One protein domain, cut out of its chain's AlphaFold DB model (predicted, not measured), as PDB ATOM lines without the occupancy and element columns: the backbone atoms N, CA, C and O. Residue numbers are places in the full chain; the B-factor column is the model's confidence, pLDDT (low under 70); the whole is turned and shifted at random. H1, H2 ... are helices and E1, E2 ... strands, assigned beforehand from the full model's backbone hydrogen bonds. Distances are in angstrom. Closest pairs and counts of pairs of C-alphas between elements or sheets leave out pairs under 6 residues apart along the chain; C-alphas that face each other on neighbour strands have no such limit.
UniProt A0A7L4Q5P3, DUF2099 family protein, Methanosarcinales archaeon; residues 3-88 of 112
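AT A GLANCE: This is residues 3 to 88 of the 112 residues of the protein "DUF2099 family protein" of Methanosarcinales archaeon (UniProt A0A7L4Q5P3). A small three-stranded sheet sits in the middle, with H3 over one face and H4 over the other; H2 runs beside H3, and H1, farthest from the middle, packs on H2. From H1 the stretch of residues 16 to 30 leads back past E1, with which residues 22 to 23 pair in parallel. The printed part has 86 residues, with four named helices and three named strands in the order H1 H2 E1 H3 E2 E3 H4; the sheet, E1 E3 E2, is antiparallel and the class mostly helix. The whole is compact, with a radius of gyration of the C-alphas of 12.5 A and spans of 38 by 33 by 19 A.

HOW THE PARTS SIT: Start at H1, residues 3 to 15: it touches H2, residues 31 to 40, and the closest C-alphas, of Ala 5 and Tyr 40, are 5.5 A apart. H2 touches H3, residues 50 to 59, closest at the C-alphas of Ala 38 and Val 56, 5.0 A, and only grazes the sheet. Between E1, residues 43 to 45, and its antiparallel neighbour E3, residues 70 to 72, find N 44 and O 71 within hydrogen-bond range at 2.9 A. E3 and E2, residues 62 to 64, form a hairpin, with N 70 and O 64 at 2.8 A. E1, H3 and E2 make a split strand-helix-strand unit, two strands running the same way with E3 between them, its crossover right-handed. The domain has three layers, helices on both faces of the sheet: H3 at a height of 9.5 A, and H4, residues 75 to 85, on the opposite face at 7.3 A. Every O i to N i+4 pair is within hydrogen-bond range in H1, H2 and H4, and 4 of 6 in H3.

IN THESE COORDINATES: Find C-alpha 3 at (229.766, 206.701, 213.282); from there H1 runs 18.7 A. H2 measures 14.4 A, H3 14.3 A, E1 7.0 A, E2 and E3 6.8 A each. H4 runs 15.3 A to C-alpha 85 at (235.032, 206.561, 184.675).

THE WHOLE: The C-alphas farthest apart, of Ala 14 and Ser 67, are 37.7 A apart. The printed part has no cut; the link from H1 to H2 is long, and the other links are tight. No printed residue is under 70 in pLDDT.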
ATOM      1  N   PHE A   3     229.861 207.871 212.395       88.25
ATOM      2  CA  PHE A   3     229.766 206.701 213.282       88.25
ATOM      3  C   PHE A   3     228.965 205.522 212.692       88.25
ATOM      4  O   PHE A   3     229.180 204.376 213.083       88.25
ATOM      5  N   GLU A   4     228.045 205.773 211.755       94.38
ATOM      6  CA  GLU A   4     227.275 204.708 211.108       94.38
ATOM      7  C   GLU A   4     228.148 203.876 210.169       94.38
ATOM      8  O   GLU A   4     227.897 202.684 210.035       94.38
ATOM      9  N   ALA A   5     229.203 204.457 209.582       96.69
ATOM     10  CA  ALA A   5     230.148 203.716 208.748       96.69
ATOM     11  C   ALA A   5     230.836 202.605 209.554       96.69
ATOM     12  O   ALA A   5     230.828 201.447 209.145       96.69
ATOM     13  N   LYS A   6     231.327 202.935 210.757       96.31
ATOM     14  CA  LYS A   6     231.905 201.948 211.676       96.31
ATOM     15  C   LYS A   6     230.901 200.849 212.025       96.31
ATOM     16  O   LYS A   6     231.214 199.669 211.908       96.31
ATOM     17  N   ARG A   7     229.675 201.229 212.394       97.12
ATOM     18  CA  ARG A   7     228.623 200.267 212.750       97.12
ATOM     19  C   ARG A   7     228.280 199.326 211.590       97.12
ATOM     20  O   ARG A   7     228.107 198.133 211.809       97.12
ATOM     21  N   LEU A   8     228.163 199.850 210.368       97.56
ATOM     22  CA  LEU A   8     227.895 199.044 209.174       97.56
ATOM     23  C   LEU A   8     229.037 198.064 208.901       97.56
ATOM     24  O   LEU A   8     228.776 196.900 208.609       97.56
ATOM     25  N   TRP A   9     230.282 198.515 209.052       96.69
ATOM     26  CA  TRP A   9     231.455 197.659 208.919       96.69
ATOM     27  C   TRP A   9     231.449 196.519 209.952       96.69
ATOM     28  O   TRP A   9     231.591 195.356 209.577       96.69
ATOM     29  N   GLU A  10     231.187 196.826 211.227       96.88
ATOM     30  CA  GLU A  10     231.075 195.835 212.313       96.88
ATOM     31  C   GLU A  10     229.941 194.829 212.063       96.88
ATOM     32  O   GLU A  10     230.117 193.626 212.262       96.88
ATOM     33  N   MET A  11     228.787 195.296 211.575       97.75
ATOM     34  CA  MET A  11     227.690 194.418 211.160       97.75
ATOM     35  C   MET A  11     228.116 193.494 210.019       97.75
ATOM     36  O   MET A  11     227.804 192.307 210.056       97.75
ATOM     37  N   GLY A  12     228.855 194.008 209.034       97.19
ATOM     38  CA  GLY A  12     229.431 193.198 207.965       97.19
ATOM     39  C   GLY A  12     230.236 192.022 208.508       97.19
ATOM     40  O   GLY A  12     229.966 190.872 208.163       97.19
ATOM     41  N   GLN A  13     231.134 192.297 209.458       96.12
ATOM     42  CA  GLN A  13     231.923 191.256 210.122       96.12
ATOM     43  C   GLN A  13     231.037 190.234 210.849       96.12
ATOM     44  O   GLN A  13     231.246 189.030 210.711       96.12
ATOM     45  N   ALA A  14     230.016 190.695 211.575       97.94
ATOM     46  CA  ALA A  14     229.108 189.822 212.318       97.94
ATOM     47  C   ALA A  14     228.266 188.901 211.412       97.94
ATOM     48  O   ALA A  14     227.973 187.769 211.791       97.94
ATOM     49  N   PHE A  15     227.887 189.371 210.221       97.56
ATOM     50  CA  PHE A  15     227.096 188.606 209.251       97.56
ATOM     51  C   PHE A  15     227.946 187.893 208.185       97.56
ATOM     52  O   PHE A  15     227.385 187.217 207.323       97.56
ATOM     53  N   GLY A  16     229.276 188.025 208.226       97.50
ATOM     54  CA  GLY A  16     230.177 187.435 207.234       97.50
ATOM     55  C   GLY A  16     230.028 188.041 205.833       97.50
ATOM     56  O   GLY A  16     230.223 187.346 204.839       97.50
ATOM     57  N   VAL A  17     229.654 189.321 205.748       97.31
ATOM     58  CA  VAL A  17     229.507 190.068 204.491       97.31
ATOM     59  C   VAL A  17     230.433 191.280 204.475       97.31
ATOM     60  O   VAL A  17     230.724 191.873 205.509       97.31
ATOM     61  N   GLU A  18     230.881 191.684 203.290       95.88
ATOM     62  CA  GLU A  18     231.718 192.872 203.113       95.88
ATOM     63  C   GLU A  18     230.854 194.025 202.568       95.88
ATOM     64  O   GLU A  18     230.574 194.070 201.366       95.88
ATOM     65  N   PRO A  19     230.340 194.925 203.430       96.94
ATOM     66  CA  PRO A  19     229.555 196.061 202.975       96.94
ATOM     67  C   PRO A  19     230.448 197.039 202.219       96.94
ATOM     68  O   PRO A  19     231.571 197.311 202.634       96.94
ATOM     69  N   ILE A  20     229.908 197.624 201.152       98.00
ATOM     70  CA  ILE A  20     230.550 198.743 200.466       98.00
ATOM     71  C   ILE A  20     229.921 200.030 200.988       98.00
ATOM     72  O   ILE A  20     228.717 200.249 200.828       98.00
ATOM     73  N   ILE A  21     230.724 200.883 201.611       98.31
ATOM     74  CA  ILE A  21     230.241 202.033 202.369       98.31
ATOM     75  C   ILE A  21     230.594 203.330 201.642       98.31
ATOM     76  O   ILE A  21     231.756 203.648 201.376       98.31
ATOM     77  N   PHE A  22     229.554 204.105 201.348       98.25
ATOM     78  CA  PHE A  22     229.633 205.398 200.682       98.25
ATOM     79  C   PHE A  22     229.275 206.498 201.677       98.25
ATOM     80  O   PHE A  22     228.260 206.397 202.365       98.25
ATOM     81  N   SER A  23     230.058 207.576 201.710       97.69
ATOM     82  CA  SER A  23     229.738 208.758 202.511       97.69
ATOM     83  C   SER A  23     229.581 210.004 201.645       97.69
ATOM     84  O   SER A  23     230.523 210.435 200.975       97.69
ATOM     85  N   VAL A  24     228.398 210.614 201.689       96.25
ATOM     86  CA  VAL A  24     228.002 211.800 200.910       96.25
ATOM     87  C   VAL A  24     227.590 212.952 201.825       96.25
ATOM     88  O   VAL A  24     227.311 212.744 203.000       96.25
ATOM     89  N   HIS A  25     227.506 214.167 201.270       93.56
ATOM     90  CA  HIS A  25     227.074 215.375 201.991       93.56
ATOM     91  C   HIS A  25     227.891 215.659 203.262       93.56
ATOM     92  O   HIS A  25     227.350 216.005 204.305       93.56
ATOM     93  N   ASN A  26     229.216 215.552 203.160       94.38
ATOM     94  CA  ASN A  26     230.126 215.656 204.305       94.38
ATOM     95  C   ASN A  26     230.508 217.089 204.693       94.38
ATOM     96  O   ASN A  26     231.445 217.301 205.455       94.38
ATOM     97  N   THR A  27     229.831 218.090 204.143       93.00
ATOM     98  CA  THR A  27     230.092 219.496 204.450       93.00
ATOM     99  C   THR A  27     229.941 219.760 205.957       93.00
ATOM    100  O   THR A  27     228.924 219.397 206.540       93.00
ATOM    101  N   GLY A  28     230.934 220.409 206.576       91.50
ATOM    102  CA  GLY A  28     230.886 220.806 207.990       91.50
ATOM    103  C   GLY A  28     231.102 219.685 209.015       91.50
ATOM    104  O   GLY A  28     230.846 219.908 210.195       91.50
ATOM    105  N   ILE A  29     231.549 218.490 208.605       95.31
ATOM    106  CA  ILE A  29     231.918 217.442 209.570       95.31
ATOM    107  C   ILE A  29     233.241 217.763 210.276       95.31
ATOM    108  O   ILE A  29     234.121 218.429 209.715       95.31
ATOM    109  N   SER A  30     233.404 217.241 211.492       96.81
ATOM    110  CA  SER A  30     234.628 217.425 212.271       96.81
ATOM    111  C   SER A  30     235.803 216.602 211.724       96.81
ATOM    112  O   SER A  30     235.644 215.739 210.855       96.81
ATOM    113  N   ASN A  31     237.002 216.860 212.249       97.75
ATOM    114  CA  ASN A  31     238.182 216.059 211.933       97.75
ATOM    115  C   ASN A  31     238.025 214.614 212.421       97.75
ATOM    116  O   ASN A  31     238.394 213.688 211.709       97.75
ATOM    117  N   GLU A  32     237.432 214.409 213.596       97.81
ATOM    118  CA  GLU A  32     237.175 213.082 214.166       97.81
ATOM    119  C   GLU A  32     236.202 212.286 213.289       97.81
ATOM    120  O   GLU A  32     236.437 211.113 213.002       97.81
ATOM    121  N   ASP A  33     235.143 212.932 212.797       97.69
ATOM    122  CA  ASP A  33     234.236 212.308 211.837       97.69
ATOM    123  C   ASP A  33     234.963 211.974 210.525       97.69
ATOM    124  O   ASP A  33     234.793 210.877 209.993       97.69
ATOM    125  N   ALA A  34     235.810 212.871 210.008       98.00
ATOM    126  CA  ALA A  34     236.591 212.615 208.797       98.00
ATOM    127  C   ALA A  34     237.586 211.451 208.963       98.00
ATOM    128  O   ALA A  34     237.787 210.688 208.019       98.00
ATOM    129  N   GLU A  35     238.166 211.280 210.152       98.25
ATOM    130  CA  GLU A  35     239.005 210.131 210.508       98.25
ATOM    131  C   GLU A  35     238.211 208.820 210.477       98.25
ATOM    132  O   GLU A  35     238.651 207.843 209.871       98.25
ATOM    133  N   ILE A  36     236.999 208.811 211.039       98.06
ATOM    134  CA  ILE A  36     236.101 207.649 210.973       98.06
ATOM    135  C   ILE A  36     235.748 207.331 209.512       98.06
ATOM    136  O   ILE A  36     235.801 206.172 209.102       98.06
ATOM    137  N   LEU A  37     235.425 208.337 208.694       98.12
ATOM    138  CA  LEU A  37     235.154 208.114 207.270       98.12
ATOM    139  C   LEU A  37     236.375 207.556 206.530       98.12
ATOM    140  O   LEU A  37     236.221 206.693 205.670       98.12
ATOM    141  N   ALA A  38     237.578 208.034 206.850       97.88
ATOM    142  CA  ALA A  38     238.809 207.545 206.240       97.88
ATOM    143  C   ALA A  38     239.111 206.077 206.584       97.88
ATOM    144  O   ALA A  38     239.797 205.414 205.812       97.88
ATOM    145  N   GLU A  39     238.630 205.595 207.729       97.81
ATOM    146  CA  GLU A  39     238.865 204.228 208.196       97.81
ATOM    147  C   GLU A  39     237.812 203.241 207.671       97.81
ATOM    148  O   GLU A  39     238.150 202.132 207.265       97.81
ATOM    149  N   TYR A  40     236.535 203.639 207.656       97.94
ATOM    150  CA  TYR A  40     235.421 202.704 207.449       97.94
ATOM    151  C   TYR A  40     234.657 202.887 206.133       97.94
ATOM    152  O   TYR A  40     233.718 202.137 205.879       97.94
ATOM    153  N   CYS A  41     234.989 203.877 205.298       98.31
ATOM    154  CA  CYS A  41     234.337 204.055 203.996       98.31
ATOM    155  C   CYS A  41     235.208 203.598 202.824       98.31
ATOM    156  O   CYS A  41     236.432 203.705 202.835       98.31
ATOM    157  N   ASP A  42     234.546 203.183 201.747       98.56
ATOM    158  CA  ASP A  42     235.180 202.890 200.464       98.56
ATOM    159  C   ASP A  42     235.258 204.131 199.581       98.56
ATOM    160  O   ASP A  42     236.280 204.374 198.932       98.56
ATOM    161  N   VAL A  43     234.173 204.915 199.551       98.69
ATOM    162  CA  VAL A  43     234.033 206.099 198.698       98.69
ATOM    163  C   VAL A  43     233.488 207.271 199.506       98.69
ATOM    164  O   VAL A  43     232.459 207.155 200.169       98.69
ATOM    165  N   VAL A  44     234.153 208.424 199.429       98.50
ATOM    166  CA  VAL A  44     233.780 209.620 200.198       98.50
ATOM    167  C   VAL A  44     233.758 210.857 199.304       98.50
ATOM    168  O   VAL A  44     234.742 211.172 198.635       98.50
ATOM    169  N   TRP A  45     232.646 211.594 199.320       97.62
ATOM    170  CA  TRP A  45     232.528 212.897 198.661       97.62
ATOM    171  C   TRP A  45     233.020 213.997 199.590       97.62
ATOM    172  O   TRP A  45     232.535 214.138 200.710       97.62
ATOM    173  N   ALA A  46     233.937 214.829 199.112       96.19
ATOM    174  CA  ALA A  46     234.508 215.895 199.923       96.19
ATOM    175  C   ALA A  46     233.566 217.090 200.126       96.19
ATOM    176  O   ALA A  46     233.649 217.764 201.149       96.19
ATOM    177  N   CYS A  47     232.671 217.366 199.169       91.50
ATOM    178  CA  CYS A  47     231.787 218.541 199.188       91.50
ATOM    179  C   CYS A  47     232.564 219.822 199.573       91.50
ATOM    180  O   CYS A  47     233.680 220.026 199.085       91.50
ATOM    181  N   ALA A  48     232.013 220.673 200.437       92.81
ATOM    182  CA  ALA A  48     232.701 221.850 200.967       92.81
ATOM    183  C   ALA A  48     233.423 221.568 202.300       92.81
ATOM    184  O   ALA A  48     233.633 222.496 203.066       92.81
ATOM    185  N   SER A  49     233.786 220.313 202.600       96.12
ATOM    186  CA  SER A  49     234.464 219.954 203.852       96.12
ATOM    187  C   SER A  49     235.977 220.067 203.748       96.12
ATOM    188  O   SER A  49     236.616 219.328 202.991       96.12
ATOM    189  N   LYS A  50     236.562 220.942 204.561       95.75
ATOM    190  CA  LYS A  50     238.005 221.043 204.751       95.75
ATOM    191  C   LYS A  50     238.564 219.767 205.379       95.75
ATOM    192  O   LYS A  50     239.506 219.191 204.834       95.75
ATOM    193  N   SER A  51     237.923 219.277 206.441       97.31
ATOM    194  CA  SER A  51     238.308 218.064 207.176       97.31
ATOM    195  C   SER A  51     238.439 216.855 206.244       97.31
ATOM    196  O   SER A  51     239.472 216.187 206.215       97.31
ATOM    197  N   VAL A  52     237.434 216.607 205.393       97.56
ATOM    198  CA  VAL A  52     237.471 215.482 204.443       97.56
ATOM    199  C   VAL A  52     238.569 215.657 203.399       97.56
ATOM    200  O   VAL A  52     239.288 214.702 203.102       97.56
ATOM    201  N   ARG A  53     238.733 216.859 202.836       96.56
ATOM    202  CA  ARG A  53     239.794 217.117 201.849       96.56
ATOM    203  C   ARG A  53     241.170 216.831 202.443       96.56
ATOM    204  O   ARG A  53     241.974 216.155 201.808       96.56
ATOM    205  N   GLU A  54     241.435 217.299 203.658       96.38
ATOM    206  CA  GLU A  54     242.753 217.196 204.283       96.38
ATOM    207  C   GLU A  54     243.062 215.812 204.864       96.38
ATOM    208  O   GLU A  54     244.215 215.388 204.792       96.38
ATOM    209  N   ILE A  55     242.072 215.111 205.421       98.19
ATOM    210  CA  ILE A  55     242.264 213.818 206.097       98.19
ATOM    211  C   ILE A  55     242.014 212.665 205.128       98.19
ATOM    212  O   ILE A  55     242.919 211.880 204.832       98.19
ATOM    213  N   VAL A  56     240.804 212.590 204.568       98.19
ATOM    214  CA  VAL A  56     240.409 211.503 203.662       98.19
ATOM    215  C   VAL A  56     241.173 211.602 202.343       98.19
ATOM    216  O   VAL A  56     241.687 210.601 201.843       98.19
ATOM    217  N   GLY A  57     241.322 212.816 201.802       97.69
ATOM    218  CA  GLY A  57     242.039 213.041 200.548       97.69
ATOM    219  C   GLY A  57     243.480 212.521 200.574       97.69
ATOM    220  O   GLY A  57     243.898 211.854 199.626       97.69
ATOM    221  N   LYS A  58     244.213 212.729 201.677       97.44
ATOM    222  CA  LYS A  58     245.606 212.259 201.834       97.44
ATOM    223  C   LYS A  58     245.740 210.737 201.915       97.44
ATOM    224  O   LYS A  58     246.794 210.208 201.576       97.44
ATOM    225  N   ARG A  59     244.695 210.036 202.363       97.31
ATOM    226  CA  ARG A  59     244.665 208.565 202.482       97.31
ATOM    227  C   ARG A  59     244.082 207.872 201.253       97.31
ATOM    228  O   ARG A  59     244.189 206.653 201.118       97.31
ATOM    229  N   SER A  60     243.467 208.639 200.358       97.88
ATOM    230  CA  SER A  60     242.793 208.106 199.180       97.88
ATOM    231  C   SER A  60     243.764 207.468 198.180       97.88
ATOM    232  O   SER A  60     244.897 207.907 197.981       97.88
ATOM    233  N   LYS A  61     243.304 206.403 197.519       97.94
ATOM    234  CA  LYS A  61     244.033 205.695 196.453       97.94
ATOM    235  C   LYS A  61     243.710 206.240 195.063       97.94
ATOM    236  O   LYS A  61     244.430 205.941 194.106       97.94
ATOM    237  N   ILE A  62     242.602 206.964 194.939       98.38
ATOM    238  CA  ILE A  62     242.167 207.650 193.726       98.38
ATOM    239  C   ILE A  62     241.280 208.836 194.105       98.38
ATOM    240  O   ILE A  62     240.541 208.785 195.090       98.38
ATOM    241  N   GLN A  63     241.328 209.872 193.279       98.12
ATOM    242  CA  GLN A  63     240.397 210.986 193.302       98.12
ATOM    243  C   GLN A  63     239.776 211.126 191.913       98.12
ATOM    244  O   GLN A  63     240.483 211.014 190.911       98.12
ATOM    245  N   ILE A  64     238.482 211.429 191.860       97.12
ATOM    246  CA  ILE A  64     237.822 211.946 190.662       97.12
ATOM    247  C   ILE A  64     237.113 213.264 190.975       97.12
ATOM    248  O   ILE A  64     236.658 213.477 192.096       97.12
ATOM    249  N   GLY A  65     237.044 214.161 189.992       94.69
ATOM    250  CA  GLY A  65     236.543 215.521 190.189       94.69
ATOM    251  C   GLY A  65     237.570 216.449 190.849       94.69
ATOM    252  O   GLY A  65     238.485 216.012 191.547       94.69
ATOM    253  N   ILE A  66     237.424 217.752 190.595       93.69
ATOM    254  CA  ILE A  66     238.316 218.803 191.117       93.69
ATOM    255  C   ILE A  66     237.554 219.699 192.098       93.69
ATOM    256  O   ILE A  66     237.942 219.818 193.257       93.69
ATOM    257  N   SER A  67     236.440 220.296 191.661       93.06
ATOM    258  CA  SER A  67     235.654 221.204 192.510       93.06
ATOM    259  C   SER A  67     234.948 220.488 193.654       93.06
ATOM    260  O   SER A  67     234.975 220.963 194.788       93.06
ATOM    261  N   ILE A  68     234.396 219.301 193.388       94.00
ATOM    262  CA  ILE A  68     233.868 218.385 194.404       94.00
ATOM    263  C   ILE A  68     234.617 217.058 194.251       94.00
ATOM    264  O   ILE A  68     234.187 216.201 193.477       94.00
ATOM    265  N   PRO A  69     235.767 216.900 194.926       96.69
ATOM    266  CA  PRO A  69     236.514 215.654 194.899       96.69
ATOM    267  C   PRO A  69     235.689 214.486 195.444       96.69
ATOM    268  O   PRO A  69     235.016 214.612 196.470       96.69
ATOM    269  N   VAL A  70     235.797 213.340 194.782       98.31
ATOM    270  CA  VAL A  70     235.325 212.044 195.270       98.31
ATOM    271  C   VAL A  70     236.538 211.147 195.442       98.31
ATOM    272  O   VAL A  70     237.302 210.936 194.498       98.31
ATOM    273  N   PHE A  71     236.721 210.641 196.654       98.69
ATOM    274  CA  PHE A  71     237.878 209.855 197.052       98.69
ATOM    275  C   PHE A  71     237.522 208.379 197.148       98.69
ATOM    276  O   PHE A  71     236.558 208.025 197.819       98.69
ATOM    277  N   GLY A  72     238.320 207.522 196.512       98.62
ATOM    278  CA  GLY A  72     238.282 206.075 196.717       98.62
ATOM    279  C   GLY A  72     239.394 205.676 197.675       98.62
ATOM    280  O   GLY A  72     240.570 205.854 197.352       98.62
ATOM    281  N   ILE A  73     239.033 205.169 198.850       98.06
ATOM    282  CA  ILE A  73     239.962 204.919 199.960       98.06
ATOM    283  C   ILE A  73     240.476 203.479 199.916       98.06
ATOM    284  O   ILE A  73     241.678 203.235 200.020       98.06
ATOM    285  N   THR A  74     239.586 202.518 199.682       98.31
ATOM    286  CA  THR A  74     239.912 201.089 199.609       98.31
ATOM    287  C   THR A  74     240.205 200.657 198.162       98.31
ATOM    288  O   THR A  74     239.920 201.395 197.208       98.31
ATOM    289  N   PRO A  75     240.784 199.459 197.933       98.38
ATOM    290  CA  PRO A  75     240.876 198.889 196.588       98.38
ATOM    291  C   PRO A  75     239.510 198.773 195.892       98.38
ATOM    292  O   PRO A  75     239.416 199.057 194.696       98.38
ATOM    293  N   MET A  76     238.453 198.429 196.639       98.25
ATOM    294  CA  MET A  76     237.084 198.380 196.121       98.25
ATOM    295  C   MET A  76     236.574 199.776 195.744       98.25
ATOM    296  O   MET A  76     236.120 199.978 194.618       98.25
ATOM    297  N   GLY A  77     236.750 200.774 196.614       98.56
ATOM    298  CA  GLY A  77     236.407 202.168 196.323       98.56
ATOM    299  C   GLY A  77     237.110 202.703 195.075       98.56
ATOM    300  O   GLY A  77     236.492 203.337 194.216       98.56
ATOM    301  N   LYS A  78     238.396 202.365 194.904       98.50
ATOM    302  CA  LYS A  78     239.135 202.686 193.679       98.50
ATOM    303  C   LYS A  78     238.529 202.026 192.441       98.50
ATOM    304  O   LYS A  78     238.384 202.690 191.415       98.50
ATOM    305  N   ARG A  79     238.172 200.742 192.526       98.62
ATOM    306  CA  ARG A  79     237.524 200.011 191.428       98.62
ATOM    307  C   ARG A  79     236.194 200.650 191.036       98.62
ATOM    308  O   ARG A  79     235.934 200.803 189.850       98.62
ATOM    309  N   LEU A  80     235.381 201.061 192.006       98.56
ATOM    310  CA  LEU A  80     234.081 201.692 191.760       98.56
ATOM    311  C   LEU A  80     234.216 203.043 191.053       98.56
ATOM    312  O   LEU A  80     233.483 203.310 190.103       98.56
ATOM    313  N   ILE A  81     235.191 203.863 191.450       98.25
ATOM    314  CA  ILE A  81     235.475 205.131 190.764       98.25
ATOM    315  C   ILE A  81     235.955 204.893 189.329       98.25
ATOM    316  O   ILE A  81     235.501 205.578 188.416       98.25
ATOM    317  N   LEU A  82     236.828 203.906 189.103       98.12
ATOM    318  CA  LEU A  82     237.259 203.544 187.750       98.12
ATOM    319  C   LEU A  82     236.100 203.000 186.906       98.12
ATOM    320  O   LEU A  82     235.976 203.374 185.747       98.12
ATOM    321  N   ASN A  83     235.209 202.197 187.490       98.06
ATOM    322  CA  ASN A  83     233.991 201.750 186.814       98.06
ATOM    323  C   ASN A  83     233.099 202.933 186.422       98.06
ATOM    324  O   ASN A  83     232.569 202.944 185.319       98.06
ATOM    325  N   ARG A  84     232.967 203.956 187.281       96.56
ATOM    326  CA  ARG A  84     232.246 205.185 186.917       96.56
ATOM    327  C   ARG A  84     232.927 205.920 185.763       96.56
ATOM    328  O   ARG A  84     232.232 206.450 184.904       96.56
ATOM    329  N   ALA A  85     234.257 205.931 185.736       96.38
ATOM    330  CA  ALA A  85     235.032 206.561 184.675       96.38
ATOM    331  C   ALA A  85     234.825 205.901 183.298       96.38
ATOM    332  O   ALA A  85     234.875 206.597 182.292       96.38
ATOM    333  N   LEU A  86     234.515 204.598 183.244       96.94
ATOM    334  CA  LEU A  86     234.165 203.907 181.992       96.94
ATOM    335  C   LEU A  86     232.869 204.425 181.346       96.94
ATOM    336  O   LEU A  86     232.618 204.131 180.184       96.94
ATOM    337  N   CYS A  87     232.035 205.152 182.095       96.75
ATOM    338  CA  CYS A  87     230.760 205.683 181.616       96.75
ATOM    339  C   CYS A  87     230.846 207.137 181.124       96.75
ATOM    340  O   CYS A  87     229.798 207.749 180.932       96.75
ATOM    341  N   PHE A  88     232.042 207.722 181.025       95.56
ATOM    342  CA  PHE A  88     232.210 209.050 180.439       95.56
ATOM    343  C   PHE A  88     232.453 208.931 178.941       95.56
ATOM    344  O   PHE A  88     233.309 208.160 178.512       95.56
TER     345      PHE A  88